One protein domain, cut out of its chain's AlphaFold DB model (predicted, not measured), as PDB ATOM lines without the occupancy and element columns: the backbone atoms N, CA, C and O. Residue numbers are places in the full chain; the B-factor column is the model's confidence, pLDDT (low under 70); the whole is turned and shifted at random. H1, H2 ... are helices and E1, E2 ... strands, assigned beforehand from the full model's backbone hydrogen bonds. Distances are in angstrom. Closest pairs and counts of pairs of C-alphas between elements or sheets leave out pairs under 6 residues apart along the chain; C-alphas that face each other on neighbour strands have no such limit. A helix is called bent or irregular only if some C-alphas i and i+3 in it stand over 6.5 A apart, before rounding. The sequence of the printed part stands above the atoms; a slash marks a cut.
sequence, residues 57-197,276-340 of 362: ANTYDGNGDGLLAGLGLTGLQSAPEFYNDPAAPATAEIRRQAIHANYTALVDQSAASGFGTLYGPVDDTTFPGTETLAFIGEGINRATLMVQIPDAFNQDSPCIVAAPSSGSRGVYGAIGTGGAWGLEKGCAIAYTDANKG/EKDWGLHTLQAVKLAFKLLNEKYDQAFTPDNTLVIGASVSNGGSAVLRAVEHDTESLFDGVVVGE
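AT A GLANCE: This is residues 57 to 197 and 276 to 340 of the 362 residues of an uncharacterized protein of Gammaproteobacteria bacterium (UniProt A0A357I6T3). A twisted sheet of seven strands runs through the middle, with H3 on one face and H4 and H5 on the other, while H2 crosses the outside of H3 and H1 lies farther out among long links. The printed part has 206 residues with five named helices and seven named strands, in the order E1 H1 H2 E2 E3 E4 H3 E5 H4 E6 H5 E7. The sheet runs E1 E2 E3 E5 E4 E6 E7 and is mixed: E1, E2, E3 and E5 are antiparallel from neighbour to neighbour, and E5, E4, E6 and E7 are parallel. The class is mixed, helices and strands, and the whole is compact, with a radius of gyration of the C-alphas of 16.1 A and spans of 46 by 38 by 35 A.

IN THESE COORDINATES: The printed part opens with E1, residues 57 to 60, whose C-alpha 57 stands at (25.363, -53.382, -17.875). H1, residues 73 to 77, comes next, then H2, residues 91 to 104, 19.9 A long. E2, residues 129 to 136, measures 22.6 A, and E3, residues 143 to 150, measures 23.1 A. E4 holds residues 159 to 164 and is 16.1 A long. H3, residues 171 to 184, is 19.1 A long and irregular, with C-alphas 173 and 176 7.6 A apart. E5, residues 188 to 192, is 13.5 A long. H4, residues 276 to 297, is the longest helix at 32.2 A; it begins at C-alpha 276, (16.015, -39.830, 4.293), and is irregular, with C-alphas 277 and 280 7.6 A apart. E6, residues 308 to 314, measures 20.1 A, and H5, residues 315 to 326, measures 16.8 A. E7, residues 335 to 339, is 13.6 A long and ends at C-alpha 339, (33.522, -37.422, 6.857).

HOW THE PARTS SIT: E1 and E7 are the edge strands of the sheet. E1 and E2 are antiparallel, with N 58 and O 131 at 2.8 A. E2 and E3 form a hairpin, with N 132 and O 147 at 2.8 A. E3 and E5 are antiparallel, with N 148 and O 189 at 2.9 A. E5 and E4 are parallel, with N 190 and O 161 at 2.8 A. E4 and E6 are parallel, with N 162 and O 310 at 2.8 A, and so are E6 and E7, with N 337 and O 311 at 2.8 A. E4, H3, E5 and E6, H5, E7 are strand-helix-strand units, two parallel neighbour strands with a helix between, each with a right-handed crossover. The sheet and its helices make three layers, H4 and H5 on one face and H3 on the opposite face. The closest C-alphas of H3 and E5 are those of Val 171 and Thr 192, 5.1 A; those of E5 and H4 are Ala 190 and Ala 286, 5.1 A. H5 lies over E6 at a height over the sheet of 6.9 A and runs along the strands, at 7 degrees to E6 on the local plane. H4 touches H5 with residues 279 to 284 alone, about perpendicular at 73 degrees; their closest C-alphas, of Gly 280 and Ala 324, are 3.7 A apart. H2, not on the sheet, touches H3 with residues 98 to 104 alone, about perpendicular at 75 degrees; their closest C-alphas, of Tyr 103 and Gly 176, are 4.1 A apart. H1 and H2 only just touch, with 3 pairs of C-alphas within 8 A, the closest being Leu 76 and His 100 at 6.6 A. Every O i to N i+4 pair is within hydrogen-bond range in H1, H2 and H5, against 5 of 10 in H3 and 16 of 18 in H4.

THE WHOLE: The two C-alphas farthest apart are those of Ala 87 and Asp 305, 49.9 A. Residues 198 to 275 are not printed, and C-alphas 197 and 276 are 12.1 A apart across the cut. The links E1 to H1, H1 to H2 and H2 to E2 are long, the last with 24 residues. The mean pLDDT of the printed part is 95.6, and no printed residue is under 70.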
ATOM      1  N   ALA A  57      23.916 -53.242 -17.982       98.25
ATOM      2  CA  ALA A  57      25.363 -53.382 -17.875       98.25
ATOM      3  C   ALA A  57      26.073 -52.806 -19.106       98.25
ATOM      4  O   ALA A  57      25.707 -53.111 -20.240       98.25
ATOM      5  N   ASN A  58      27.126 -52.029 -18.864       97.88
ATOM      6  CA  ASN A  58      28.060 -51.528 -19.866       97.88
ATOM      7  C   ASN A  58      29.463 -52.060 -19.570       97.88
ATOM      8  O   ASN A  58      29.864 -52.163 -18.409       97.88
ATOM      9  N   THR A  59      30.221 -52.393 -20.612       97.94
ATOM     10  CA  THR A  59      31.615 -52.843 -20.497       97.94
ATOM     11  C   THR A  59      32.540 -51.823 -21.140       97.94
ATOM     12  O   THR A  59      32.258 -51.343 -22.235       97.94
ATOM     13  N   TYR A  60      33.650 -51.532 -20.468       97.56
ATOM     14  CA  TYR A  60      34.673 -50.600 -20.924       97.56
ATOM     15  C   TYR A  60      36.022 -51.309 -20.984       97.56
ATOM     16  O   TYR A  60      36.410 -51.988 -20.034       97.56
ATOM     17  N   ASP A  61      36.742 -51.138 -22.089       94.44
ATOM     18  CA  ASP A  61      37.990 -51.848 -22.388       94.44
ATOM     19  C   ASP A  61      39.258 -51.113 -21.913       94.44
ATOM     20  O   ASP A  61      40.362 -51.636 -22.048       94.44
ATOM     21  N   GLY A  62      39.112 -49.908 -21.352       93.38
ATOM     22  CA  GLY A  62      40.228 -49.079 -20.900       93.38
ATOM     23  C   GLY A  62      40.859 -48.209 -21.999       93.38
ATOM     24  O   GLY A  62      41.722 -47.381 -21.691       93.38
ATOM     25  N   ASN A  63      40.449 -48.345 -23.267       90.94
ATOM     26  CA  ASN A  63      41.043 -47.629 -24.398       90.94
ATOM     27  C   ASN A  63      40.297 -46.317 -24.671       90.94
ATOM     28  O   ASN A  63      39.420 -46.232 -25.526       90.94
ATOM     29  N   GLY A  64      40.664 -45.263 -23.940       83.06
ATOM     30  CA  GLY A  64      40.051 -43.930 -24.070       83.06
ATOM     31  C   GLY A  64      38.761 -43.737 -23.261       83.06
ATOM     32  O   GLY A  64      38.276 -42.607 -23.150       83.06
ATOM     33  N   ASP A  65      38.269 -44.810 -22.644       91.44
ATOM     34  CA  ASP A  65      37.170 -44.844 -21.677       91.44
ATOM     35  C   ASP A  65      37.496 -45.859 -20.561       91.44
ATOM     36  O   ASP A  65      38.528 -46.527 -20.594       91.44
ATOM     37  N   GLY A  66      36.636 -45.966 -19.554       96.75
ATOM     38  CA  GLY A  66      36.767 -46.894 -18.443       96.75
ATOM     39  C   GLY A  66      35.749 -46.625 -17.338       96.75
ATOM     40  O   GLY A  66      34.809 -45.832 -17.482       96.75
ATOM     41  N   LEU A  67      35.946 -47.259 -16.186       98.19
ATOM     42  CA  LEU A  67      35.053 -47.097 -15.036       98.19
ATOM     43  C   LEU A  67      35.074 -45.664 -14.473       98.19
ATOM     44  O   LEU A  67      34.065 -45.210 -13.942       98.19
ATOM     45  N   LEU A  68      36.157 -44.910 -14.695       96.50
ATOM     46  CA  LEU A  68      36.234 -43.463 -14.432       96.50
ATOM     47  C   LEU A  68      36.141 -42.606 -15.705       96.50
ATOM     48  O   LEU A  68      36.693 -41.514 -15.770       96.50
ATOM     49  N   ALA A  69      35.454 -43.091 -16.737       95.69
ATOM     50  CA  ALA A  69      35.299 -42.409 -18.024       95.69
ATOM     51  C   ALA A  69      36.619 -42.074 -18.754       95.69
ATOM     52  O   ALA A  69      36.724 -41.062 -19.454       95.69
ATOM     53  N   GLY A  70      37.660 -42.882 -18.526       92.69
ATOM     54  CA  GLY A  70      39.012 -42.615 -19.022       92.69
ATOM     55  C   GLY A  70      39.679 -41.383 -18.394       92.69
ATOM     56  O   GLY A  70      40.585 -40.810 -18.998       92.69
ATOM     57  N   LEU A  71      39.210 -40.933 -17.224       94.12
ATOM     58  CA  LEU A  71      39.775 -39.806 -16.481       94.12
ATOM     59  C   LEU A  71      40.724 -40.324 -15.391       94.12
ATOM     60  O   LEU A  71      40.270 -40.822 -14.362       94.12
ATOM     61  N   GLY A  72      42.028 -40.173 -15.614       93.62
ATOM     62  CA  GLY A  72      43.042 -40.262 -14.561       93.62
ATOM     63  C   GLY A  72      43.536 -38.878 -14.129       93.62
ATOM     64  O   GLY A  72      42.808 -37.890 -14.264       93.62
ATOM     65  N   LEU A  73      44.760 -38.789 -13.604       95.00
ATOM     66  CA  LEU A  73      45.337 -37.564 -13.032       95.00
ATOM     67  C   LEU A  73      45.200 -36.341 -13.952       95.00
ATOM     68  O   LEU A  73      44.642 -35.317 -13.544       95.00
ATOM     69  N   THR A  74      45.650 -36.447 -15.201       93.38
ATOM     70  CA  THR A  74      45.655 -35.322 -16.147       93.38
ATOM     71  C   THR A  74      44.229 -34.876 -16.472       93.38
ATOM     72  O   THR A  74      43.931 -33.680 -16.467       93.38
ATOM     73  N   GLY A  75      43.332 -35.838 -16.707       92.75
ATOM     74  CA  GLY A  75      41.937 -35.576 -17.074       92.75
ATOM     75  C   GLY A  75      41.092 -34.974 -15.948       92.75
ATOM     76  O   GLY A  75      40.093 -34.322 -16.235       92.75
ATOM     77  N   LEU A  76      41.488 -35.173 -14.686       94.12
ATOM     78  CA  LEU A  76      40.832 -34.585 -13.514       94.12
ATOM     79  C   LEU A  76      41.381 -33.198 -13.155       94.12
ATOM     80  O   LEU A  76      40.639 -32.359 -12.647       94.12
ATOM     81  N   GLN A  77      42.662 -32.933 -13.427       92.88
ATOM     82  CA  GLN A  77      43.257 -31.605 -13.226       92.88
ATOM     83  C   GLN A  77      42.919 -30.631 -14.355       92.88
ATOM     84  O   GLN A  77      42.833 -29.423 -14.132       92.88
ATOM     85  N   SER A  78      42.762 -31.143 -15.575       89.00
ATOM     86  CA  SER A  78      42.476 -30.358 -16.772       89.00
ATOM     87  C   SER A  78      41.307 -30.981 -17.521       89.00
ATOM     88  O   SER A  78      41.486 -31.891 -18.329       89.00
ATOM     89  N   ALA A  79      40.106 -30.473 -17.240       82.81
ATOM     90  CA  ALA A  79      38.876 -30.944 -17.861       82.81
ATOM     91  C   ALA A  79      38.980 -30.888 -19.402       82.81
ATOM     92  O   ALA A  79      39.300 -29.823 -19.943       82.81
ATOM     93  N   PRO A  80      38.698 -31.990 -20.122       82.56
ATOM     94  CA  PRO A  80      38.633 -31.964 -21.577       82.56
ATOM     95  C   PRO A  80      37.372 -31.233 -22.063       82.56
ATOM     96  O   PRO A  80      36.422 -31.009 -21.311       82.56
ATOM     97  N   GLU A  81      37.333 -30.910 -23.355       91.81
ATOM     98  CA  GLU A  81      36.067 -30.607 -24.022       91.81
ATOM     99  C   GLU A  81      35.217 -31.884 -24.051       91.81
ATOM    100  O   GLU A  81      35.643 -32.915 -24.570       91.81
ATOM    101  N   PHE A  82      34.047 -31.842 -23.409       94.00
ATOM    102  CA  PHE A  82      33.230 -33.041 -23.208       94.00
ATOM    103  C   PHE A  82      32.313 -33.360 -24.384       94.00
ATOM    104  O   PHE A  82      32.014 -34.529 -24.592       94.00
ATOM    105  N   TYR A  83      31.848 -32.344 -25.113       95.94
ATOM    106  CA  TYR A  83      30.785 -32.488 -26.102       95.94
ATOM    107  C   TYR A  83      31.305 -32.145 -27.490       95.94
ATOM    108  O   TYR A  83      31.703 -31.006 -27.725       95.94
ATOM    109  N   ASN A  84      31.245 -33.099 -28.418       94.50
ATOM    110  CA  ASN A  84      31.533 -32.823 -29.825       94.50
ATOM    111  C   ASN A  84      30.427 -31.965 -30.465       94.50
ATOM    112  O   ASN A  84      30.719 -31.073 -31.259       94.50
ATOM    113  N   ASP A  85      29.164 -32.221 -30.103       95.50
ATOM    114  CA  ASP A  85      28.011 -31.393 -30.471       95.50
ATOM    115  C   ASP A  85      27.207 -31.027 -29.212       95.50
ATOM    116  O   ASP A  85      26.401 -31.827 -28.731       95.50
ATOM    117  N   PRO A  86      27.384 -29.810 -28.664       92.88
ATOM    118  CA  PRO A  86      26.648 -29.366 -27.483       92.88
ATOM    119  C   PRO A  86      25.120 -29.324 -27.648       92.88
ATOM    120  O   PRO A  86      24.412 -29.293 -26.642       92.88
ATOM    121  N   ALA A  87      24.598 -29.287 -28.880       91.19
ATOM    122  CA  ALA A  87      23.156 -29.293 -29.135       91.19
ATOM    123  C   ALA A  87      22.559 -30.711 -29.155       91.19
ATOM    124  O   ALA A  87      21.344 -30.864 -29.019       91.19
ATOM    125  N   ALA A  88      23.398 -31.736 -29.308       90.81
ATOM    126  CA  ALA A  88      23.002 -33.138 -29.331       90.81
ATOM    127  C   ALA A  88      24.071 -34.021 -28.655       90.81
ATOM    128  O   ALA A  88      24.662 -34.880 -29.314       90.81
ATOM    129  N   PRO A  89      24.336 -33.820 -27.349       94.50
ATOM    130  CA  PRO A  89      25.389 -34.547 -26.655       94.50
ATOM    131  C   PRO A  89      25.072 -36.044 -26.600       94.50
ATOM    132  O   PRO A  89      23.951 -36.453 -26.278       94.50
ATOM    133  N   ALA A  90      26.072 -36.876 -26.875       94.25
ATOM    134  CA  ALA A  90      25.942 -38.318 -26.752       94.25
ATOM    135  C   ALA A  90      25.912 -38.738 -25.275       94.25
ATOM    136  O   ALA A  90      26.583 -38.159 -24.422       94.25
ATOM    137  N   THR A  91      25.205 -39.822 -24.964       94.00
ATOM    138  CA  THR A  91      25.096 -40.342 -23.590       94.00
ATOM    139  C   THR A  91      26.462 -40.609 -22.941       94.00
ATOM    140  O   THR A  91      26.662 -40.300 -21.768       94.00
ATOM    141  N   ALA A  92      27.434 -41.113 -23.709       94.12
ATOM    142  CA  ALA A  92      28.799 -41.338 -23.229       94.12
ATOM    143  C   ALA A  92      29.526 -40.028 -22.859       94.12
ATOM    144  O   ALA A  92      30.241 -39.975 -21.859       94.12
ATOM    145  N   GLU A  93      29.299 -38.950 -23.617       95.69
ATOM    146  CA  GLU A  93      29.847 -37.618 -23.333       95.69
ATOM    147  C   GLU A  93      29.241 -37.042 -22.046       95.69
ATOM    148  O   GLU A  93      29.961 -36.528 -21.187       95.69
ATOM    149  N   ILE A  94      27.923 -37.204 -21.862       95.50
ATOM    150  CA  ILE A  94      27.219 -36.799 -20.636       95.50
ATOM    151  C   ILE A  94      27.729 -37.601 -19.434       95.50
ATOM    152  O   ILE A  94      28.014 -37.008 -18.394       95.50
ATOM    153  N   ARG A  95      27.908 -38.923 -19.564       96.25
ATOM    154  CA  ARG A  95      28.493 -39.767 -18.507       96.25
ATOM    155  C   ARG A  95      29.894 -39.285 -18.126       96.25
ATOM    156  O   ARG A  95      30.168 -39.103 -16.940       96.25
ATOM    157  N   ARG A  96      30.764 -39.030 -19.110       96.06
ATOM    158  CA  ARG A  96      32.129 -38.535 -18.872       96.06
ATOM    159  C   ARG A  96      32.130 -37.190 -18.146       96.06
ATOM    160  O   ARG A  96      32.856 -37.032 -17.164       96.06
ATOM    161  N   GLN A  97      31.283 -36.253 -18.574       96.31
ATOM    162  CA  GLN A  97      31.128 -34.959 -17.906       96.31
ATOM    163  C   GLN A  97      30.583 -35.116 -16.481       96.31
ATOM    164  O   GLN A  97      31.100 -34.480 -15.560       96.31
ATOM    165  N   ALA A  98      29.594 -35.990 -16.273       95.69
ATOM    166  CA  ALA A  98      28.993 -36.227 -14.965       95.69
ATOM    167  C   ALA A  98      30.002 -36.834 -13.979       95.69
ATOM    168  O   ALA A  98      30.062 -36.398 -12.826       95.69
ATOM    169  N   ILE A  99      30.815 -37.798 -14.418       96.69
ATOM    170  CA  ILE A  99      31.887 -38.392 -13.608       96.69
ATOM    171  C   ILE A  99      32.918 -37.326 -13.228       96.69
ATOM    172  O   ILE A  99      33.204 -37.160 -12.040       96.69
ATOM    173  N   HIS A 100      33.403 -36.545 -14.199       96.56
ATOM    174  CA  HIS A 100      34.350 -35.460 -13.936       96.56
ATOM    175  C   HIS A 100      33.787 -34.435 -12.940       96.56
ATOM    176  O   HIS A 100      34.433 -34.093 -11.947       96.56
ATOM    177  N   ALA A 101      32.565 -33.947 -13.179       95.44
ATOM    178  CA  ALA A 101      31.925 -32.946 -12.334       95.44
ATOM    179  C   ALA A 101      31.717 -33.458 -10.902       95.44
ATOM    180  O   ALA A 101      31.959 -32.723  -9.948       95.44
ATOM    181  N   ASN A 102      31.311 -34.719 -10.723       95.56
ATOM    182  CA  ASN A 102      31.114 -35.283  -9.386       95.56
ATOM    183  C   ASN A 102      32.434 -35.560  -8.656       95.56
ATOM    184  O   ASN A 102      32.488 -35.352  -7.445       95.56
ATOM    185  N   TYR A 103      33.488 -35.978  -9.365       95.56
ATOM    186  CA  TYR A 103      34.817 -36.150  -8.774       95.56
ATOM    187  C   TYR A 103      35.354 -34.803  -8.270       95.56
ATOM    188  O   TYR A 103      35.665 -34.638  -7.090       95.56
ATOM    189  N   THR A 104      35.418 -33.816  -9.162       94.69
ATOM    190  CA  THR A 104      36.074 -32.525  -8.900       94.69
ATOM    191  C   THR A 104      35.271 -31.604  -7.979       94.69
ATOM    192  O   THR A 104      35.830 -30.682  -7.395       94.69
ATOM    193  N   ALA A 105      33.976 -31.866  -7.770       93.31
ATOM    194  CA  ALA A 105      33.137 -31.055  -6.885       93.31
ATOM    195  C   ALA A 105      33.368 -31.281  -5.380       93.31
ATOM    196  O   ALA A 105      32.845 -30.500  -4.584       93.31
ATOM    197  N   LEU A 106      34.048 -32.359  -4.974       92.38
ATOM    198  CA  LEU A 106      34.287 -32.691  -3.556       92.38
ATOM    199  C   LEU A 106      35.761 -32.945  -3.228       92.38
ATOM    200  O   LEU A 106      36.099 -33.166  -2.068       92.38
ATOM    201  N   VAL A 107      36.627 -32.923  -4.237       93.12
ATOM    202  CA  VAL A 107      38.047 -33.227  -4.102       93.12
ATOM    203  C   VAL A 107      38.829 -32.065  -4.709       93.12
ATOM    204  O   VAL A 107      38.618 -31.725  -5.872       93.12
ATOM    205  N   ASP A 108      39.712 -31.444  -3.924       93.81
ATOM    206  CA  ASP A 108      40.646 -30.430  -4.429       93.81
ATOM    207  C   ASP A 108      41.667 -31.118  -5.343       93.81
ATOM    208  O   ASP A 108      42.293 -32.096  -4.941       93.81
ATOM    209  N   GLN A 109      41.802 -30.642  -6.578       93.38
ATOM    210  CA  GLN A 109      42.659 -31.240  -7.610       93.38
ATOM    211  C   GLN A 109      44.013 -30.529  -7.738       93.38
ATOM    212  O   GLN A 109      44.826 -30.856  -8.610       93.38
ATOM    213  N   SER A 110      44.255 -29.500  -6.922       91.25
ATOM    214  CA  SER A 110      45.470 -28.704  -7.015       91.25
ATOM    215  C   SER A 110      46.694 -29.491  -6.542       91.25
ATOM    216  O   SER A 110      46.656 -30.265  -5.591       91.25
ATOM    217  N   ALA A 111      47.846 -29.256  -7.169       90.44
ATOM    218  CA  ALA A 111      49.092 -29.844  -6.676       90.44
ATOM    219  C   ALA A 111      49.426 -29.369  -5.244       90.44
ATOM    220  O   ALA A 111      50.062 -30.091  -4.482       90.44
ATOM    221  N   ALA A 112      48.978 -28.163  -4.866       93.62
ATOM    222  CA  ALA A 112      49.236 -27.565  -3.558       93.62
ATOM    223  C   ALA A 112      48.529 -28.293  -2.405       93.62
ATOM    224  O   ALA A 112      49.059 -28.311  -1.296       93.62
ATOM    225  N   SER A 113      47.371 -28.908  -2.653       93.50
ATOM    226  CA  SER A 113      46.703 -29.760  -1.667       93.50
ATOM    227  C   SER A 113      47.351 -31.145  -1.551       93.50
ATOM    228  O   SER A 113      47.122 -31.844  -0.567       93.50
ATOM    229  N   GLY A 114      48.191 -31.533  -2.517       94.94
ATOM    230  CA  GLY A 114      48.817 -32.853  -2.606       94.94
ATOM    231  C   GLY A 114      48.108 -33.822  -3.557       94.94
ATOM    232  O   GLY A 114      48.441 -35.010  -3.553       94.94
ATOM    233  N   PHE A 115      47.165 -33.355  -4.382       95.25
ATOM    234  CA  PHE A 115      46.531 -34.199  -5.397       95.25
ATOM    235  C   PHE A 115      47.561 -34.741  -6.403       95.25
ATOM    236  O   PHE A 115      48.449 -34.008  -6.848       95.25
ATOM    237  N   GLY A 116      47.469 -36.032  -6.728       94.50
ATOM    238  CA  GLY A 116      48.425 -36.742  -7.584       94.50
ATOM    239  C   GLY A 116      49.707 -37.196  -6.881       94.50
ATOM    240  O   GLY A 116      50.604 -37.733  -7.526       94.50
ATOM    241  N   THR A 117      49.817 -36.987  -5.562       93.69
ATOM    242  CA  THR A 117      50.961 -37.457  -4.757       93.69
ATOM    243  C   THR A 117      50.543 -38.057  -3.415       93.69
ATOM    244  O   THR A 117      50.955 -39.167  -3.089       93.69
ATOM    245  N   LEU A 118      49.727 -37.341  -2.634       93.50
ATOM    246  CA  LEU A 118      49.222 -37.780  -1.329       93.50
ATOM    247  C   LEU A 118      47.863 -38.475  -1.441       93.50
ATOM    248  O   LEU A 118      47.576 -39.393  -0.675       93.50
ATOM    249  N   TYR A 119      47.027 -38.015  -2.367       92.69
ATOM    250  CA  TYR A 119      45.710 -38.577  -2.636       92.69
ATOM    251  C   TYR A 119      45.320 -38.373  -4.102       92.69
ATOM    252  O   TYR A 119      45.907 -37.546  -4.805       92.69
ATOM    253  N   GLY A 120      44.297 -39.114  -4.531       93.12
ATOM    254  CA  GLY A 120      43.872 -39.164  -5.925       93.12
ATOM    255  C   GLY A 120      44.797 -40.007  -6.809       93.12
ATOM    256  O   GLY A 120      45.820 -40.501  -6.327       93.12
ATOM    257  N   PRO A 121      44.455 -40.152  -8.099       93.44
ATOM    258  CA  PRO A 121      45.259 -40.906  -9.046       93.44
ATOM    259  C   PRO A 121      46.639 -40.282  -9.219       93.44
ATOM    260  O   PRO A 121      46.774 -39.068  -9.343       93.44
ATOM    261  N   VAL A 122      47.662 -41.131  -9.272       94.25
ATOM    262  CA  VAL A 122      49.064 -40.731  -9.493       94.25
ATOM    263  C   VAL A 122      49.481 -40.802 -10.967       94.25
ATOM    264  O   VAL A 122      50.581 -40.383 -11.322       94.25
ATOM    265  N   ASP A 123      48.611 -41.338 -11.824       94.75
ATOM    266  CA  ASP A 123      48.813 -41.512 -13.260       94.75
ATOM    267  C   ASP A 123      47.475 -41.456 -14.028       94.75
ATOM    268  O   ASP A 123      46.425 -41.136 -13.466       94.75
ATOM    269  N   ASP A 124      47.517 -41.735 -15.333       94.62
ATOM    270  CA  ASP A 124      46.354 -41.709 -16.226       94.62
ATOM    271  C   ASP A 124      45.692 -43.091 -16.425       94.62
ATOM    272  O   ASP A 124      45.166 -43.393 -17.498       94.62
ATOM    273  N   THR A 125      45.714 -43.954 -15.403       94.88
ATOM    274  CA  THR A 125      45.029 -45.258 -15.444       94.88
ATOM    275  C   THR A 125      43.521 -45.100 -15.683       94.88
ATOM    276  O   THR A 125      42.847 -44.309 -15.025       94.88
ATOM    277  N   THR A 126      42.965 -45.885 -16.612       93.50
ATOM    278  CA  THR A 126      41.572 -45.746 -17.080       93.50
ATOM    279  C   THR A 126      40.582 -46.748 -16.476       93.50
ATOM    280  O   THR A 126      39.384 -46.489 -16.511       93.50
ATOM    281  N   PHE A 127      41.049 -47.836 -15.856       97.06
ATOM    282  CA  PHE A 127      40.239 -48.897 -15.228       97.06
ATOM    283  C   PHE A 127      39.219 -49.567 -16.178       97.06
ATOM    284  O   PHE A 127      38.049 -49.175 -16.194       97.06
ATOM    285  N   PRO A 128      39.611 -50.601 -16.948       98.31
ATOM    286  CA  PRO A 128      38.655 -51.441 -17.671       98.31
ATOM    287  C   PRO A 128      37.743 -52.217 -16.709       98.31
ATOM    288  O   PRO A 128      38.129 -52.526 -15.574       98.31
ATOM    289  N   GLY A 129      36.532 -52.542 -17.156       98.50
ATOM    290  CA  GLY A 129      35.597 -53.351 -16.379       98.50
ATOM    291  C   GLY A 129      34.134 -53.170 -16.757       98.50
ATOM    292  O   GLY A 129      33.789 -52.713 -17.846       98.50
ATOM    293  N   THR A 130      33.252 -53.552 -15.835       98.75
ATOM    294  CA  THR A 130      31.796 -53.532 -16.026       98.75
ATOM    295  C   THR A 130      31.131 -52.527 -15.086       98.75
ATOM    296  O   THR A 130      31.430 -52.515 -13.895       98.75
ATOM    297  N   GLU A 131      30.209 -51.717 -15.607       98.75
ATOM    298  CA  GLU A 131      29.322 -50.829 -14.847       98.75
ATOM    299  C   GLU A 131      27.874 -51.280 -15.037       98.75
ATOM    300  O   GLU A 131      27.370 -51.272 -16.158       98.75
ATOM    301  N   THR A 132      27.200 -51.641 -13.950       98.88
ATOM    302  CA  THR A 132      25.802 -52.082 -13.967       98.88
ATOM    303  C   THR A 132      24.940 -51.097 -13.199       98.88
ATOM    304  O   THR A 132      25.165 -50.900 -12.007       98.88
ATOM    305  N   LEU A 133      23.938 -50.506 -13.851       98.75
ATOM    306  CA  LEU A 133      22.971 -49.595 -13.236       98.75
ATOM    307  C   LEU A 133      21.601 -50.256 -13.087       98.75
ATOM    308  O   LEU A 133      21.197 -51.052 -13.930       98.75
ATOM    309  N   ALA A 134      20.858 -49.877 -12.051       98.50
ATOM    310  CA  ALA A 134      19.461 -50.270 -11.881       98.50
ATOM    311  C   ALA A 134      18.700 -49.253 -11.020       98.50
ATOM    312  O   ALA A 134      19.279 -48.608 -10.143       98.50
ATOM    313  N   PHE A 135      17.388 -49.147 -11.221       98.12
ATOM    314  CA  PHE A 135      16.505 -48.497 -10.250       98.12
ATOM    315  C   PHE A 135      16.106 -49.477  -9.136       98.12
ATOM    316  O   PHE A 135      15.951 -50.667  -9.392       98.12
ATOM    317  N   ILE A 136      15.900 -48.986  -7.913       97.56
ATOM    318  CA  ILE A 136      15.456 -49.780  -6.757       97.56
ATOM    319  C   ILE A 136      14.391 -49.030  -5.945       97.56
ATOM    320  O   ILE A 136      14.438 -47.803  -5.800       97.56
ATOM    321  N   GLY A 137      13.433 -49.775  -5.396       93.19
ATOM    322  CA  GLY A 137      12.298 -49.251  -4.640       93.19
ATOM    323  C   GLY A 137      10.990 -49.291  -5.428       93.19
ATOM    324  O   GLY A 137      10.897 -49.893  -6.498       93.19
ATOM    325  N   GLU A 138       9.966 -48.637  -4.890       88.19
ATOM    326  CA  GLU A 138       8.601 -48.685  -5.421       88.19
ATOM    327  C   GLU A 138       8.138 -47.344  -6.003       88.19
ATOM    328  O   GLU A 138       8.623 -46.261  -5.641       88.19
ATOM    329  N   GLY A 139       7.142 -47.433  -6.888       89.06
ATOM    330  CA  GLY A 139       6.516 -46.287  -7.540       89.06
ATOM    331  C   GLY A 139       7.462 -45.524  -8.469       89.06
ATOM    332  O   GLY A 139       8.483 -46.036  -8.912       89.06
ATOM    333  N   ILE A 140       7.111 -44.272  -8.765       91.25
ATOM    334  CA  ILE A 140       7.969 -43.350  -9.526       91.25
ATOM    335  C   ILE A 140       9.108 -42.821  -8.649       91.25
ATOM    336  O   ILE A 140       8.989 -42.839  -7.426       91.25
ATOM    337  N   ASN A 141      10.161 -42.246  -9.237       93.75
ATOM    338  CA  ASN A 141      11.256 -41.593  -8.501       93.75
ATOM    339  C   ASN A 141      11.957 -42.569  -7.542       93.75
ATOM    340  O   ASN A 141      11.968 -42.385  -6.317       93.75
ATOM    341  N   ARG A 142      12.458 -43.664  -8.113       94.69
ATOM    342  CA  ARG A 142      13.195 -44.726  -7.423       94.69
ATOM    343  C   ARG A 142      14.654 -44.342  -7.201       94.69
ATOM    344  O   ARG A 142      15.179 -43.478  -7.905       94.69
ATOM    345  N   ALA A 143      15.315 -44.956  -6.221       97.19
ATOM    346  CA  ALA A 143      16.752 -44.762  -6.047       97.19
ATOM    347  C   ALA A 143      17.506 -45.407  -7.214       97.19
ATOM    348  O   ALA A 143      17.031 -46.371  -7.808       97.19
ATOM    349  N   THR A 144      18.672 -44.871  -7.550       98.25
ATOM    350  CA  THR A 144      19.573 -45.439  -8.557       98.25
ATOM    351  C   THR A 144      20.710 -46.151  -7.849       98.25
ATOM    352  O   THR A 144      21.402 -45.536  -7.036       98.25
ATOM    353  N   LEU A 145      20.910 -47.422  -8.178       98.75
ATOM    354  CA  LEU A 145      22.082 -48.205  -7.806       98.75
ATOM    355  C   LEU A 145      23.031 -48.281  -8.996       98.75
ATOM    356  O   LEU A 145      22.593 -48.333 -10.146       98.75
ATOM    357  N   MET A 146      24.326 -48.322  -8.709       98.81
ATOM    358  CA  MET A 146      25.342 -48.641  -9.702       98.81
ATOM    359  C   MET A 146      26.420 -49.495  -9.056       98.81
ATOM    360  O   MET A 146      26.895 -49.167  -7.974       98.81
ATOM    361  N   VAL A 147      26.832 -50.562  -9.729       98.94
ATOM    362  CA  VAL A 147      27.980 -51.364  -9.319       98.94
ATOM    363  C   VAL A 147      29.040 -51.305 -10.402       98.94
ATOM    364  O   VAL A 147      28.745 -51.545 -11.570       98.94
ATOM    365  N   GLN A 148      30.270 -51.002 -10.010       98.88
ATOM    366  CA  GLN A 148      31.439 -51.094 -10.876       98.88
ATOM    367  C   GLN A 148      32.295 -52.286 -10.444       98.88
ATOM    368  O   GLN A 148      32.648 -52.388  -9.273       98.88
ATOM    369  N   ILE A 149      32.635 -53.178 -11.375       98.88
ATOM    370  CA  ILE A 149      33.549 -54.305 -11.141       98.88
ATOM    371  C   ILE A 149      34.733 -54.149 -12.102       98.88
ATOM    372  O   ILE A 149      34.547 -54.385 -13.304       98.88
ATOM    373  N   PRO A 150      35.922 -53.737 -11.620       98.69
ATOM    374  CA  PRO A 150      37.105 -53.631 -12.464       98.69
ATOM    375  C   PRO A 150      37.555 -55.013 -12.934       98.69
ATOM    376  O   PRO A 150      37.429 -55.997 -12.208       98.69
ATOM    377  N   ASP A 151      38.148 -55.095 -14.123       98.44
ATOM    378  CA  ASP A 151      38.738 -56.357 -14.597       98.44
ATOM    379  C   ASP A 151      39.921 -56.802 -13.725       98.44
ATOM    380  O   ASP A 151      40.232 -57.987 -13.645       98.44
ATOM    381  N   ALA A 152      40.535 -55.858 -13.007       97.38
ATOM    382  CA  ALA A 152      41.571 -56.103 -12.009       97.38
ATOM    383  C   ALA A 152      41.032 -56.579 -10.640       97.38
ATOM    384  O   ALA A 152      41.799 -56.618  -9.677       97.38
ATOM    385  N   PHE A 153      39.737 -56.903 -10.521       98.69
ATOM    386  CA  PHE A 153      39.157 -57.384  -9.268       98.69
ATOM    387  C   PHE A 153      39.874 -58.639  -8.750       98.69
ATOM    388  O   PHE A 153      40.008 -59.638  -9.462       98.69
ATOM    389  N   ASN A 154      40.333 -58.592  -7.498       97.56
ATOM    390  CA  ASN A 154      41.128 -59.661  -6.896       97.56
ATOM    391  C   ASN A 154      40.239 -60.682  -6.165       97.56
ATOM    392  O   ASN A 154      39.798 -60.437  -5.046       97.56
ATOM    393  N   GLN A 155      40.027 -61.854  -6.772       97.62
ATOM    394  CA  GLN A 155      39.215 -62.932  -6.185       97.62
ATOM    395  C   GLN A 155      39.840 -63.548  -4.916       97.62
ATOM    396  O   GLN A 155      39.105 -64.033  -4.057       97.62
ATOM    397  N   ASP A 156      41.167 -63.472  -4.751       97.44
ATOM    398  CA  ASP A 156      41.884 -63.991  -3.573       97.44
ATOM    399  C   ASP A 156      41.855 -63.016  -2.382       97.44
ATOM    400  O   ASP A 156      42.217 -63.359  -1.255       97.44
ATOM    401  N   SER A 157      41.475 -61.762  -2.617       97.69
ATOM    402  CA  SER A 157      41.311 -60.737  -1.581       97.69
ATOM    403  C   SER A 157      40.137 -59.827  -1.946       97.69
ATOM    404  O   SER A 157      40.344 -58.645  -2.233       97.69
ATOM    405  N   PRO A 158      38.912 -60.381  -1.993       98.50
ATOM    406  CA  PRO A 158      37.772 -59.675  -2.543       98.50
ATOM    407  C   PRO A 158      37.350 -58.543  -1.616       98.50
ATOM    408  O   PRO A 158      37.306 -58.691  -0.391       98.50
ATOM    409  N   CYS A 159      37.024 -57.401  -2.214       98.88
ATOM    410  CA  CYS A 159      36.573 -56.232  -1.480       98.88
ATOM    411  C   CYS A 159      35.477 -55.456  -2.211       98.88
ATOM    412  O   CYS A 159      35.460 -55.372  -3.441       98.88
ATOM    413  N   ILE A 160      34.576 -54.858  -1.431       98.88
ATOM    414  CA  ILE A 160      33.514 -53.964  -1.883       98.88
ATOM    415  C   ILE A 160      33.664 -52.619  -1.167       98.88
ATOM    416  O   ILE A 160      33.750 -52.560   0.058       98.88
ATOM    417  N   VAL A 161      33.642 -51.522  -1.921       98.88
ATOM    418  CA  VAL A 161      33.517 -50.171  -1.355       98.88
ATOM    419  C   VAL A 161      32.100 -49.666  -1.589       98.88
ATOM    420  O   VAL A 161      31.700 -49.426  -2.727       98.88
ATOM    421  N   ALA A 162      31.329 -49.493  -0.516       98.81
ATOM    422  CA  ALA A 162      30.014 -48.871  -0.576       98.81
ATOM    423  C   ALA A 162      30.162 -47.346  -0.542       98.81
ATOM    424  O   ALA A 162      30.600 -46.771   0.457       98.81
ATOM    425  N   ALA A 163      29.776 -46.692  -1.631       98.31
ATOM    426  CA  ALA A 163      29.964 -45.268  -1.865       98.31
ATOM    427  C   ALA A 163      28.617 -44.591  -2.190       98.31
ATOM    428  O   ALA A 163      28.346 -44.240  -3.343       98.31
ATOM    429  N   PRO A 164      27.718 -44.407  -1.204       98.06
ATOM    430  CA  PRO A 164      26.496 -43.637  -1.410       98.06
ATOM    431  C   PRO A 164      26.828 -42.162  -1.666       98.06
ATOM    432  O   PRO A 164      27.710 -41.587  -1.023       98.06
ATOM    433  N   SER A 165      26.100 -41.523  -2.585       96.81
ATOM    434  CA  SER A 165      26.366 -40.143  -3.006       96.81
ATOM    435  C   SER A 165      26.260 -39.135  -1.854       96.81
ATOM    436  O   SER A 165      25.500 -39.335  -0.909       96.81
ATOM    437  N   SER A 166      26.992 -38.023  -1.939       93.88
ATOM    438  CA  SER A 166      26.879 -36.893  -1.007       93.88
ATOM    439  C   SER A 166      25.949 -35.798  -1.546       93.88
ATOM    440  O   SER A 166      26.025 -35.417  -2.716       93.88
ATOM    441  N   GLY A 167      25.101 -35.229  -0.682       87.12
ATOM    442  CA  GLY A 167      24.161 -34.160  -1.043       87.12
ATOM    443  C   GLY A 167      23.202 -34.536  -2.184       87.12
ATOM    444  O   GLY A 167      22.915 -35.711  -2.400       87.12
ATOM    445  N   SER A 168      22.717 -33.536  -2.926       86.50
ATOM    446  CA  SER A 168      21.797 -33.695  -4.073       86.50
ATOM    447  C   SER A 168      22.488 -34.190  -5.356       86.50
ATOM    448  O   SER A 168      22.246 -33.657  -6.444       86.50
ATOM    449  N   ARG A 169      23.408 -35.156  -5.237       93.06
ATOM    450  CA  ARG A 169      24.173 -35.724  -6.359       93.06
ATOM    451  C   ARG A 169      23.588 -37.062  -6.791       93.06
ATOM    452  O   ARG A 169      23.154 -37.854  -5.952       93.06
ATOM    453  N   GLY A 170      23.612 -37.311  -8.101       94.94
ATOM    454  CA  GLY A 170      23.253 -38.600  -8.699       94.94
ATOM    455  C   GLY A 170      24.179 -39.746  -8.276       94.94
ATOM    456  O   GLY A 170      25.043 -39.584  -7.414       94.94
ATOM    457  N   VAL A 171      24.012 -40.909  -8.905       97.25
ATOM    458  CA  VAL A 171      24.719 -42.145  -8.521       97.25
ATOM    459  C   VAL A 171      26.251 -42.032  -8.605       97.25
ATOM    460  O   VAL A 171      26.957 -42.600  -7.781       97.25
ATOM    461  N   TYR A 172      26.771 -41.190  -9.504       97.12
ATOM    462  CA  TYR A 172      28.201 -40.872  -9.628       97.12
ATOM    463  C   TYR A 172      28.754 -39.981  -8.495       97.12
ATOM    464  O   TYR A 172      29.950 -39.706  -8.436       97.12
ATOM    465  N   GLY A 173      27.902 -39.511  -7.581       96.56
ATOM    466  CA  GLY A 173      28.213 -38.468  -6.601       96.56
ATOM    467  C   GLY A 173      29.219 -38.814  -5.507       96.56
ATOM    468  O   GLY A 173      29.546 -37.931  -4.718       96.56
ATOM    469  N   ALA A 174      29.681 -40.062  -5.437       96.75
ATOM    470  CA  ALA A 174      30.721 -40.505  -4.506       96.75
ATOM    471  C   ALA A 174      31.959 -41.085  -5.209       96.75
ATOM    472  O   ALA A 174      32.818 -41.683  -4.555       96.75
ATOM    473  N   ILE A 175      32.083 -40.896  -6.530       96.69
ATOM    474  CA  ILE A 175      33.263 -41.338  -7.282       96.69
ATOM    475  C   ILE A 175      34.548 -40.750  -6.684       96.69
ATOM    476  O   ILE A 175      35.479 -41.498  -6.410       96.69
ATOM    477  N   GLY A 176      34.587 -39.442  -6.409       94.06
ATOM    478  CA  GLY A 176      35.787 -38.803  -5.855       94.06
ATOM    479  C   GLY A 176      36.047 -39.129  -4.380       94.06
ATOM    480  O   GLY A 176      37.192 -39.150  -3.948       94.06
ATOM    481  N   THR A 177      35.002 -39.400  -3.592       92.25
ATOM    482  CA  THR A 177      35.111 -39.516  -2.125       92.25
ATOM    483  C   THR A 177      35.353 -40.934  -1.617       92.25
ATOM    484  O   THR A 177      35.655 -41.109  -0.442       92.25
ATOM    485  N   GLY A 178      35.203 -41.950  -2.467       93.81
ATOM    486  CA  GLY A 178      35.462 -43.340  -2.085       93.81
ATOM    487  C   GLY A 178      35.602 -44.284  -3.273       93.81
ATOM    488  O   GLY A 178      36.436 -45.187  -3.243       93.81
ATOM    489  N   GLY A 179      34.843 -44.046  -4.344       97.12
ATOM    490  CA  GLY A 179      34.810 -44.952  -5.487       97.12
ATOM    491  C   GLY A 179      36.142 -45.106  -6.221       97.12
ATOM    492  O   GLY A 179      36.600 -46.225  -6.435       97.12
ATOM    493  N   ALA A 180      36.807 -43.995  -6.539       96.62
ATOM    494  CA  ALA A 180      38.089 -44.004  -7.239       96.62
ATOM    495  C   ALA A 180      39.189 -44.719  -6.441       96.62
ATOM    496  O   ALA A 180      39.916 -45.536  -6.998       96.62
ATOM    497  N   TRP A 181      39.247 -44.494  -5.123       96.19
ATOM    498  CA  TRP A 181      40.175 -45.219  -4.252       96.19
ATOM    499  C   TRP A 181      39.909 -46.728  -4.273       96.19
ATOM    500  O   TRP A 181      40.845 -47.519  -4.346       96.19
ATOM    501  N   GLY A 182      38.640 -47.147  -4.243       97.56
ATOM    502  CA  GLY A 182      38.307 -48.566  -4.318       97.56
ATOM    503  C   GLY A 182      38.734 -49.199  -5.646       97.56
ATOM    504  O   GLY A 182      39.258 -50.313  -5.638       97.56
ATOM    505  N   LEU A 183      38.593 -48.484  -6.769       97.50
ATOM    506  CA  LEU A 183      39.066 -48.955  -8.076       97.50
ATOM    507  C   LEU A 183      40.591 -49.121  -8.103       97.50
ATOM    508  O   LEU A 183      41.079 -50.143  -8.582       97.50
ATOM    509  N   GLU A 184      41.344 -48.188  -7.510       95.69
ATOM    510  CA  GLU A 184      42.804 -48.306  -7.339       95.69
ATOM    511  C   GLU A 184      43.214 -49.517  -6.485       95.69
ATOM    512  O   GLU A 184      44.330 -50.022  -6.615       95.69
ATOM    513  N   LYS A 185      42.330 -49.997  -5.601       96.44
ATOM    514  CA  LYS A 185      42.542 -51.213  -4.798       96.44
ATOM    515  C   LYS A 185      42.010 -52.487  -5.448       96.44
ATOM    516  O   LYS A 185      42.146 -53.551  -4.851       96.44
ATOM    517  N   GLY A 186      41.440 -52.403  -6.651       97.56
ATOM    518  CA  GLY A 186      40.823 -53.550  -7.317       97.56
ATOM    519  C   GLY A 186      39.556 -54.038  -6.611       97.56
ATOM    520  O   GLY A 186      39.209 -55.209  -6.726       97.56
ATOM    521  N   CYS A 187      38.866 -53.172  -5.865       98.75
ATOM    522  CA  CYS A 187      37.582 -53.501  -5.254       98.75
ATOM    523  C   CYS A 187      36.434 -53.313  -6.249       98.75
ATOM    524  O   CYS A 187      36.476 -52.441  -7.120       98.75
ATOM    525  N   ALA A 188      35.366 -54.085  -6.067       98.88
ATOM    526  CA  ALA A 188      34.075 -53.726  -6.633       98.88
ATOM    527  C   ALA A 188      33.524 -52.507  -5.881       98.88
ATOM    528  O   ALA A 188      33.745 -52.350  -4.679       98.88
ATOM    529  N   ILE A 189      32.799 -51.632  -6.567       98.94
ATOM    530  CA  ILE A 189      32.260 -50.413  -5.966       98.94
ATOM    531  C   ILE A 189      30.747 -50.435  -6.042       98.94
ATOM    532  O   ILE A 189      30.190 -50.562  -7.128       98.94
ATOM    533  N   ALA A 190      30.093 -50.284  -4.897       98.88
ATOM    534  CA  ALA A 190      28.649 -50.248  -4.749       98.88
ATOM    535  C   ALA A 190      28.184 -48.809  -4.500       98.88
ATOM    536  O   ALA A 190      28.297 -48.283  -3.393       98.88
ATOM    537  N   TYR A 191      27.644 -48.159  -5.523       98.81
ATOM    538  CA  TYR A 191      27.120 -46.801  -5.442       98.81
ATOM    539  C   TYR A 191      25.602 -46.790  -5.306       98.81
ATOM    540  O   TYR A 191      24.883 -47.647  -5.825       98.81
ATOM    541  N   THR A 192      25.103 -45.732  -4.676       98.56
ATOM    542  CA  THR A 192      23.683 -45.390  -4.699       98.56
ATOM    543  C   THR A 192      23.503 -43.881  -4.661       98.56
ATOM    544  O   THR A 192      24.227 -43.176  -3.952       98.56
ATOM    545  N   ASP A 193      22.508 -43.363  -5.381       97.38
ATOM    546  CA  ASP A 193      22.062 -41.986  -5.168       97.38
ATOM    547  C   ASP A 193      21.280 -41.838  -3.851       97.38
ATOM    548  O   ASP A 193      20.975 -40.717  -3.465       97.38
ATOM    549  N   ALA A 194      20.960 -42.932  -3.147       96.00
ATOM    550  CA  ALA A 194      20.088 -43.000  -1.968       96.00
ATOM    551  C   ALA A 194      18.755 -42.247  -2.154       96.00
ATOM    552  O   ALA A 194      18.228 -41.633  -1.229       96.00
ATOM    553  N   ASN A 195      18.240 -42.236  -3.382       94.88
ATOM    554  CA  ASN A 195      17.058 -41.504  -3.824       94.88
ATOM    555  C   ASN A 195      17.123 -39.964  -3.714       94.88
ATOM    556  O   ASN A 195      16.132 -39.281  -3.963       94.88
ATOM    557  N   LYS A 196      18.292 -39.398  -3.400       90.75
ATOM    558  CA  LYS A 196      18.552 -37.945  -3.353       90.75
ATOM    559  C   LYS A 196      19.268 -37.433  -4.612       90.75
ATOM    560  O   LYS A 196      19.803 -36.326  -4.614       90.75
ATOM    561  N   GLY A 197      19.286 -38.235  -5.683       87.00
ATOM    562  CA  GLY A 197      19.886 -37.880  -6.965       87.00
ATOM    563  C   GLY A 197      19.363 -36.569  -7.545       87.00
ATOM    564  O   GLY A 197      18.272 -36.112  -7.211       87.00
ATOM    565  N   GLU A 276      15.062 -39.724   3.195       92.31
ATOM    566  CA  GLU A 276      16.015 -39.830   4.293       92.31
ATOM    567  C   GLU A 276      15.852 -41.121   5.107       92.31
ATOM    568  O   GLU A 276      16.851 -41.717   5.528       92.31
ATOM    569  N   LYS A 277      14.604 -41.586   5.267       92.25
ATOM    570  CA  LYS A 277      14.270 -42.831   5.974       92.25
ATOM    571  C   LYS A 277      14.882 -44.080   5.318       92.25
ATOM    572  O   LYS A 277      15.154 -45.052   6.015       92.25
ATOM    573  N   ASP A 278      15.125 -44.042   4.005       94.44
ATOM    574  CA  ASP A 278      15.581 -45.191   3.210       94.44
ATOM    575  C   ASP A 278      17.065 -45.095   2.814       94.44
ATOM    576  O   ASP A 278      17.576 -45.963   2.106       94.44
ATOM    577  N   TRP A 279      17.803 -44.068   3.258       96.12
ATOM    578  CA  TRP A 279      19.209 -43.902   2.860       96.12
ATOM    579  C   TRP A 279      20.094 -45.091   3.257       96.12
ATOM    580  O   TRP A 279      20.915 -45.538   2.451       96.12
ATOM    581  N   GLY A 280      19.908 -45.625   4.468       96.81
ATOM    582  CA  GLY A 280      20.609 -46.831   4.918       96.81
ATOM    583  C   GLY A 280      20.194 -48.069   4.120       96.81
ATOM    584  O   GLY A 280      21.050 -48.818   3.654       96.81
ATOM    585  N   LEU A 281      18.888 -48.227   3.867       97.31
ATOM    586  CA  LEU A 281      18.335 -49.337   3.086       97.31
ATOM    587  C   LEU A 281      18.929 -49.388   1.672       97.31
ATOM    588  O   LEU A 281      19.454 -50.419   1.260       97.31
ATOM    589  N   HIS A 282      18.905 -48.275   0.938       98.06
ATOM    590  CA  HIS A 282      19.429 -48.232  -0.429       98.06
ATOM    591  C   HIS A 282      20.950 -48.422  -0.497       98.06
ATOM    592  O   HIS A 282      21.464 -48.888  -1.513       98.06
ATOM    593  N   THR A 283      21.671 -48.099   0.578       98.50
ATOM    594  CA  THR A 283      23.112 -48.372   0.688       98.50
ATOM    595  C   THR A 283      23.372 -49.867   0.892       98.50
ATOM    596  O   THR A 283      24.215 -50.430   0.197       98.50
ATOM    597  N   LEU A 284      22.599 -50.542   1.753       98.31
ATOM    598  CA  LEU A 284      22.650 -52.005   1.902       98.31
ATOM    599  C   LEU A 284      22.293 -52.718   0.593       98.31
ATOM    600  O   LEU A 284      22.979 -53.649   0.183       98.31
ATOM    601  N   GLN A 285      21.254 -52.250  -0.104       98.50
ATOM    602  CA  GLN A 285      20.852 -52.800  -1.401       98.50
ATOM    603  C   GLN A 285      21.946 -52.640  -2.466       98.50
ATOM    604  O   GLN A 285      22.128 -53.544  -3.276       98.50
ATOM    605  N   ALA A 286      22.716 -51.546  -2.450       98.75
ATOM    606  CA  ALA A 286      23.869 -51.387  -3.338       98.75
ATOM    607  C   ALA A 286      24.945 -52.456  -3.074       98.75
ATOM    608  O   ALA A 286      25.453 -53.063  -4.016       98.75
ATOM    609  N   VAL A 287      25.267 -52.718  -1.800       98.75
ATOM    610  CA  VAL A 287      26.238 -53.756  -1.402       98.75
ATOM    611  C   VAL A 287      25.745 -55.145  -1.803       98.75
ATOM    612  O   VAL A 287      26.485 -55.921  -2.403       98.75
ATOM    613  N   LYS A 288      24.469 -55.440  -1.550       98.25
ATOM    614  CA  LYS A 288      23.825 -56.698  -1.949       98.25
ATOM    615  C   LYS A 288      23.819 -56.897  -3.461       98.25
ATOM    616  O   LYS A 288      24.101 -57.994  -3.936       98.25
ATOM    617  N   LEU A 289      23.561 -55.836  -4.226       98.62
ATOM    618  CA  LEU A 289      23.671 -55.878  -5.682       98.62
ATOM    619  C   LEU A 289      25.114 -56.169  -6.121       98.62
ATOM    620  O   LEU A 289      25.310 -56.936  -7.058       98.62
ATOM    621  N   ALA A 290      26.121 -55.615  -5.441       98.69
ATOM    622  CA  ALA A 290      27.518 -55.910  -5.751       98.69
ATOM    623  C   ALA A 290      27.865 -57.379  -5.495       98.69
ATOM    624  O   ALA A 290      28.432 -58.020  -6.377       98.69
ATOM    625  N   PHE A 291      27.456 -57.944  -4.358       98.38
ATOM    626  CA  PHE A 291      27.629 -59.375  -4.123       98.38
ATOM    627  C   PHE A 291      26.905 -60.234  -5.165       98.38
ATOM    628  O   PHE A 291      27.501 -61.180  -5.681       98.38
ATOM    629  N   LYS A 292      25.656 -59.899  -5.511       97.69
ATOM    630  CA  LYS A 292      24.904 -60.597  -6.563       97.69
ATOM    631  C   LYS A 292      25.685 -60.617  -7.877       97.69
ATOM    632  O   LYS A 292      25.904 -61.684  -8.437       97.69
ATOM    633  N   LEU A 293      26.153 -59.456  -8.331       98.12
ATOM    634  CA  LEU A 293      26.878 -59.330  -9.598       98.12
ATOM    635  C   LEU A 293      28.253 -60.008  -9.569       98.12
ATOM    636  O   LEU A 293      28.678 -60.558 -10.581       98.12
ATOM    637  N   LEU A 294      28.947 -60.010  -8.428       98.31
ATOM    638  CA  LEU A 294      30.203 -60.745  -8.263       98.31
ATOM    639  C   LEU A 294      29.988 -62.263  -8.372       98.31
ATOM    640  O   LEU A 294      30.710 -62.918  -9.118       98.31
ATOM    641  N   ASN A 295      28.970 -62.802  -7.693       97.25
ATOM    642  CA  ASN A 295      28.620 -64.230  -7.752       97.25
ATOM    643  C   ASN A 295      28.036 -64.652  -9.116       97.25
ATOM    644  O   ASN A 295      28.055 -65.831  -9.449       97.25
ATOM    645  N   GLU A 296      27.508 -63.715  -9.908       95.69
ATOM    646  CA  GLU A 296      27.108 -63.967 -11.300       95.69
ATOM    647  C   GLU A 296      28.296 -63.919 -12.273       95.69
ATOM    648  O   GLU A 296      28.285 -64.613 -13.290       95.69
ATOM    649  N   LYS A 297      29.307 -63.085 -11.990       96.56
ATOM    650  CA  LYS A 297      30.463 -62.865 -12.876       96.56
ATOM    651  C   LYS A 297      31.556 -63.925 -12.724       96.56
ATOM    652  O   LYS A 297      32.260 -64.190 -13.698       96.56
ATOM    653  N   TYR A 298      31.725 -64.497 -11.536       96.44
ATOM    654  CA  TYR A 298      32.828 -65.405 -11.216       96.44
ATOM    655  C   TYR A 298      32.324 -66.737 -10.653       96.44
ATOM    656  O   TYR A 298      31.294 -66.789  -9.990       96.44
ATOM    657  N   ASP A 299      33.105 -67.802 -10.848       94.25
ATOM    658  CA  ASP A 299      32.783 -69.137 -10.321       94.25
ATOM    659  C   ASP A 299      32.996 -69.250  -8.797       94.25
ATOM    660  O   ASP A 299      32.488 -70.171  -8.155       94.25
ATOM    661  N   GLN A 300      33.769 -68.334  -8.203       94.19
ATOM    662  CA  GLN A 300      33.996 -68.279  -6.761       94.19
ATOM    663  C   GLN A 300      32.804 -67.636  -6.041       94.19
ATOM    664  O   GLN A 300      32.345 -66.561  -6.415       94.19
ATOM    665  N   ALA A 301      32.373 -68.253  -4.937       94.81
ATOM    666  CA  ALA A 301      31.357 -67.674  -4.070       94.81
ATOM    667  C   ALA A 301      31.922 -66.510  -3.233       94.81
ATOM    668  O   ALA A 301      32.879 -66.682  -2.468       94.81
ATOM    669  N   PHE A 302      31.283 -65.345  -3.317       96.56
ATOM    670  CA  PHE A 302      31.565 -64.183  -2.471       96.56
ATOM    671  C   PHE A 302      30.461 -64.014  -1.437       96.56
ATOM    672  O   PHE A 302      29.283 -63.893  -1.777       96.56
ATOM    673  N   THR A 303      30.851 -64.001  -0.168       96.25
ATOM    674  CA  THR A 303      29.958 -63.883   0.983       96.25
ATOM    675  C   THR A 303      30.460 -62.782   1.916       96.25
ATOM    676  O   THR A 303      31.643 -62.429   1.866       96.25
ATOM    677  N   PRO A 304      29.613 -62.275   2.826       95.56
ATOM    678  CA  PRO A 304      30.060 -61.353   3.875       95.56
ATOM    679  C   PRO A 304      31.202 -61.921   4.731       95.56
ATOM    680  O   PRO A 304      31.973 -61.184   5.335       95.56
ATOM    681  N   ASP A 305      31.356 -63.248   4.779       95.69
ATOM    682  CA  ASP A 305      32.405 -63.863   5.578       95.69
ATOM    683  C   ASP A 305      33.797 -63.806   4.956       95.69
ATOM    684  O   ASP A 305      34.780 -63.806   5.707       95.69
ATOM    685  N   ASN A 306      33.877 -63.766   3.625       97.12
ATOM    686  CA  ASN A 306      35.129 -63.841   2.875       97.12
ATOM    687  C   ASN A 306      35.462 -62.575   2.072       97.12
ATOM    688  O   ASN A 306      36.517 -62.540   1.446       97.12
ATOM    689  N   THR A 307      34.592 -61.563   2.086       98.44
ATOM    690  CA  THR A 307      34.727 -60.330   1.301       98.44
ATOM    691  C   THR A 307      34.761 -59.121   2.215       98.44
ATOM    692  O   THR A 307      33.829 -58.910   2.980       98.44
ATOM    693  N   LEU A 308      35.813 -58.308   2.097       98.69
ATOM    694  CA  LEU A 308      35.959 -57.076   2.865       98.69
ATOM    695  C   LEU A 308      34.980 -56.011   2.358       98.69
ATOM    696  O   LEU A 308      35.068 -55.618   1.195       98.69
ATOM    697  N   VAL A 309      34.126 -55.456   3.211       98.81
ATOM    698  CA  VAL A 309      33.224 -54.359   2.823       98.81
ATOM    699  C   VAL A 309      33.498 -53.098   3.635       98.81
ATOM    700  O   VAL A 309      33.406 -53.081   4.865       98.81
ATOM    701  N   ILE A 310      33.791 -52.006   2.930       98.75
ATOM    702  CA  ILE A 310      34.042 -50.688   3.522       98.75
ATOM    703  C   ILE A 310      32.965 -49.708   3.063       98.75
ATOM    704  O   ILE A 310      32.808 -49.464   1.869       98.75
ATOM    705  N   GLY A 311      32.254 -49.092   4.005       98.56
ATOM    706  CA  GLY A 311      31.387 -47.949   3.723       98.56
ATOM    707  C   GLY A 311      32.172 -46.640   3.770       98.56
ATOM    708  O   GLY A 311      32.700 -46.288   4.824       98.56
ATOM    709  N   ALA A 312      32.245 -45.902   2.661       98.00
ATOM    710  CA  ALA A 312      33.033 -44.673   2.579       98.00
ATOM    711  C   ALA A 312      32.310 -43.554   1.822       98.00
ATOM    712  O   ALA A 312      31.986 -43.694   0.643       98.00
ATOM    713  N   SER A 313      32.060 -42.427   2.496       96.88
ATOM    714  CA  SER A 313      31.478 -41.222   1.885       96.88
ATOM    715  C   SER A 313      31.527 -40.018   2.840       96.88
ATOM    716  O   SER A 313      32.073 -40.091   3.939       96.88
ATOM    717  N   VAL A 314      30.943 -38.888   2.440       96.69
ATOM    718  CA  VAL A 314      30.897 -37.643   3.225       96.69
ATOM    719  C   VAL A 314      29.489 -37.051   3.289       96.69
ATOM    720  O   VAL A 314      28.634 -37.382   2.461       96.69
ATOM    721  N   SER A 315      29.228 -36.150   4.242       95.75
ATOM    722  CA  SER A 315      27.948 -35.430   4.367       95.75
ATOM    723  C   SER A 315      26.749 -36.395   4.409       95.75
ATOM    724  O   SER A 315      26.765 -37.358   5.175       95.75
ATOM    725  N   ASN A 316      25.716 -36.202   3.582       95.44
ATOM    726  CA  ASN A 316      24.565 -37.118   3.517       95.44
ATOM    727  C   ASN A 316      24.956 -38.552   3.115       95.44
ATOM    728  O   ASN A 316      24.274 -39.498   3.500       95.44
ATOM    729  N   GLY A 317      26.029 -38.725   2.337       96.94
ATOM    730  CA  GLY A 317      26.542 -40.052   2.003       96.94
ATOM    731  C   GLY A 317      27.163 -40.727   3.225       96.94
ATOM    732  O   GLY A 317      26.919 -41.905   3.466       96.94
ATOM    733  N   GLY A 318      27.874 -39.965   4.060       97.12
ATOM    734  CA  GLY A 318      28.352 -40.437   5.360       97.12
ATOM    735  C   GLY A 318      27.201 -40.880   6.267       97.12
ATOM    736  O   GLY A 318      27.251 -41.962   6.846       97.12
ATOM    737  N   SER A 319      26.112 -40.107   6.322       96.06
ATOM    738  CA  SER A 319      24.896 -40.499   7.052       96.06
ATOM    739  C   SER A 319      24.261 -41.771   6.503       96.06
ATOM    740  O   SER A 319      23.790 -42.600   7.275       96.06
ATOM    741  N   ALA A 320      24.238 -41.930   5.177       97.38
ATOM    742  CA  ALA A 320      23.707 -43.122   4.531       97.38
ATOM    743  C   ALA A 320      24.519 -44.370   4.907       97.38
ATOM    744  O   ALA A 320      23.916 -45.391   5.221       97.38
ATOM    745  N   VAL A 321      25.855 -44.268   4.966       98.12
ATOM    746  CA  VAL A 321      26.731 -45.344   5.465       98.12
ATOM    747  C   VAL A 321      26.437 -45.666   6.929       98.12
ATOM    748  O   VAL A 321      26.229 -46.829   7.255       98.12
ATOM    749  N   LEU A 322      26.379 -44.662   7.812       97.12
ATOM    750  CA  LEU A 322      26.112 -44.902   9.237       97.12
ATOM    751  C   LEU A 322      24.761 -45.597   9.449       97.12
ATOM    752  O   LEU A 322      24.700 -46.613  10.133       97.12
ATOM    753  N   ARG A 323      23.706 -45.123   8.779       96.00
ATOM    754  CA  ARG A 323      22.382 -45.763   8.825       96.00
ATOM    755  C   ARG A 323      22.368 -47.158   8.211       96.00
ATOM    756  O   ARG A 323      21.589 -47.998   8.639       96.00
ATOM    757  N   ALA A 324      23.189 -47.409   7.191       97.56
ATOM    758  CA  ALA A 324      23.317 -48.740   6.608       97.56
ATOM    759  C   ALA A 324      23.879 -49.723   7.634       97.56
ATOM    760  O   ALA A 324      23.303 -50.788   7.808       97.56
ATOM    761  N   VAL A 325      24.938 -49.334   8.350       96.25
ATOM    762  CA  VAL A 325      25.537 -50.156   9.412       96.25
ATOM    763  C   VAL A 325      24.580 -50.351  10.588       96.25
ATOM    764  O   VAL A 325      24.497 -51.448  11.125       96.25
ATOM    765  N   GLU A 326      23.804 -49.333  10.966       93.94
ATOM    766  CA  GLU A 326      22.755 -49.474  11.991       93.94
ATOM    767  C   GLU A 326      21.664 -50.482  11.589       93.94
ATOM    768  O   GLU A 326      21.096 -51.157  12.447       93.94
ATOM    769  N   HIS A 327      21.366 -50.586  10.292       93.69
ATOM    770  CA  HIS A 327      20.378 -51.515   9.740       93.69
ATOM    771  C   HIS A 327      20.975 -52.868   9.316       93.69
ATOM    772  O   HIS A 327      20.233 -53.746   8.873       93.69
ATOM    773  N   ASP A 328      22.292 -53.046   9.414       95.31
ATOM    774  CA  ASP A 328      22.986 -54.231   8.923       95.31
ATOM    775  C   ASP A 328      22.818 -55.414   9.883       95.31
ATOM    776  O   ASP A 328      23.573 -55.605  10.836       95.31
ATOM    777  N   THR A 329      21.810 -56.241   9.615       92.62
ATOM    778  CA  THR A 329      21.562 -57.482  10.361       92.62
ATOM    779  C   THR A 329      22.355 -58.676   9.832       92.62
ATOM    780  O   THR A 329      22.308 -59.750  10.429       92.62
ATOM    781  N   GLU A 330      23.053 -58.515   8.708       91.25
ATOM    782  CA  GLU A 330      23.745 -59.588   7.978       91.25
ATOM    783  C   GLU A 330      25.268 -59.518   8.146       91.25
ATOM    784  O   GLU A 330      25.976 -60.382   7.635       91.25
ATOM    785  N   SER A 331      25.769 -58.540   8.913       92.94
ATOM    786  CA  SER A 331      27.205 -58.289   9.097       92.94
ATOM    787  C   SER A 331      27.920 -58.082   7.760       92.94
ATOM    788  O   SER A 331      28.999 -58.628   7.536       92.94
ATOM    789  N   LEU A 332      27.294 -57.320   6.860       96.06
ATOM    790  CA  LEU A 332      27.864 -56.951   5.573       96.06
ATOM    791  C   LEU A 332      29.102 -56.070   5.726       96.06
ATOM    792  O   LEU A 332      30.010 -56.242   4.932       96.06
ATOM    793  N   PHE A 333      29.142 -55.128   6.675       98.12
ATOM    794  CA  PHE A 333      30.228 -54.142   6.783       98.12
ATOM    795  C   PHE A 333      31.346 -54.536   7.760       98.12
ATOM    796  O   PHE A 333      31.099 -54.794   8.938       98.12
ATOM    797  N   ASP A 334      32.599 -54.419   7.310       98.06
ATOM    798  CA  ASP A 334      33.798 -54.588   8.145       98.06
ATOM    799  C   ASP A 334      34.390 -53.256   8.627       98.06
ATOM    800  O   ASP A 334      35.104 -53.207   9.633       98.06
ATOM    801  N   GLY A 335      34.127 -52.161   7.907       97.31
ATOM    802  CA  GLY A 335      34.690 -50.852   8.227       97.31
ATOM    803  C   GLY A 335      33.885 -49.678   7.678       97.31
ATOM    804  O   GLY A 335      33.205 -49.780   6.658       97.31
ATOM    805  N   VAL A 336      34.000 -48.533   8.355       97.81
ATOM    806  CA  VAL A 336      33.391 -47.266   7.933       97.81
ATOM    807  C   VAL A 336      34.406 -46.130   7.940       97.81
ATOM    808  O   VAL A 336      35.180 -45.974   8.883       97.81
ATOM    809  N   VAL A 337      34.381 -45.315   6.889       97.12
ATOM    810  CA  VAL A 337      35.207 -44.114   6.732       97.12
ATOM    811  C   VAL A 337      34.293 -42.976   6.295       97.12
ATOM    812  O   VAL A 337      34.019 -42.795   5.110       97.12
ATOM    813  N   VAL A 338      33.764 -42.227   7.265       96.62
ATOM    814  CA  VAL A 338      32.781 -41.171   6.994       96.62
ATOM    815  C   VAL A 338      33.265 -39.805   7.462       96.62
ATOM    816  O   VAL A 338      33.699 -39.639   8.600       96.62
ATOM    817  N   GLY A 339      33.182 -38.818   6.571       94.50
ATOM    818  CA  GLY A 339      33.522 -37.422   6.857       94.50
ATOM    819  C   GLY A 339      32.274 -36.559   7.006       94.50
ATOM    820  O   GLY A 339      31.382 -36.618   6.163       94.50
ATOM    821  N   GLU A 340      32.211 -35.752   8.066       94.50
ATOM    822  CA  GLU A 340      31.137 -34.768   8.295       94.50
ATOM    823  C   GLU A 340      29.713 -35.334   8.086       94.50
ATOM    824  O   GLU A 340      28.916 -34.724   7.370       94.50
TER     825      GLU A 340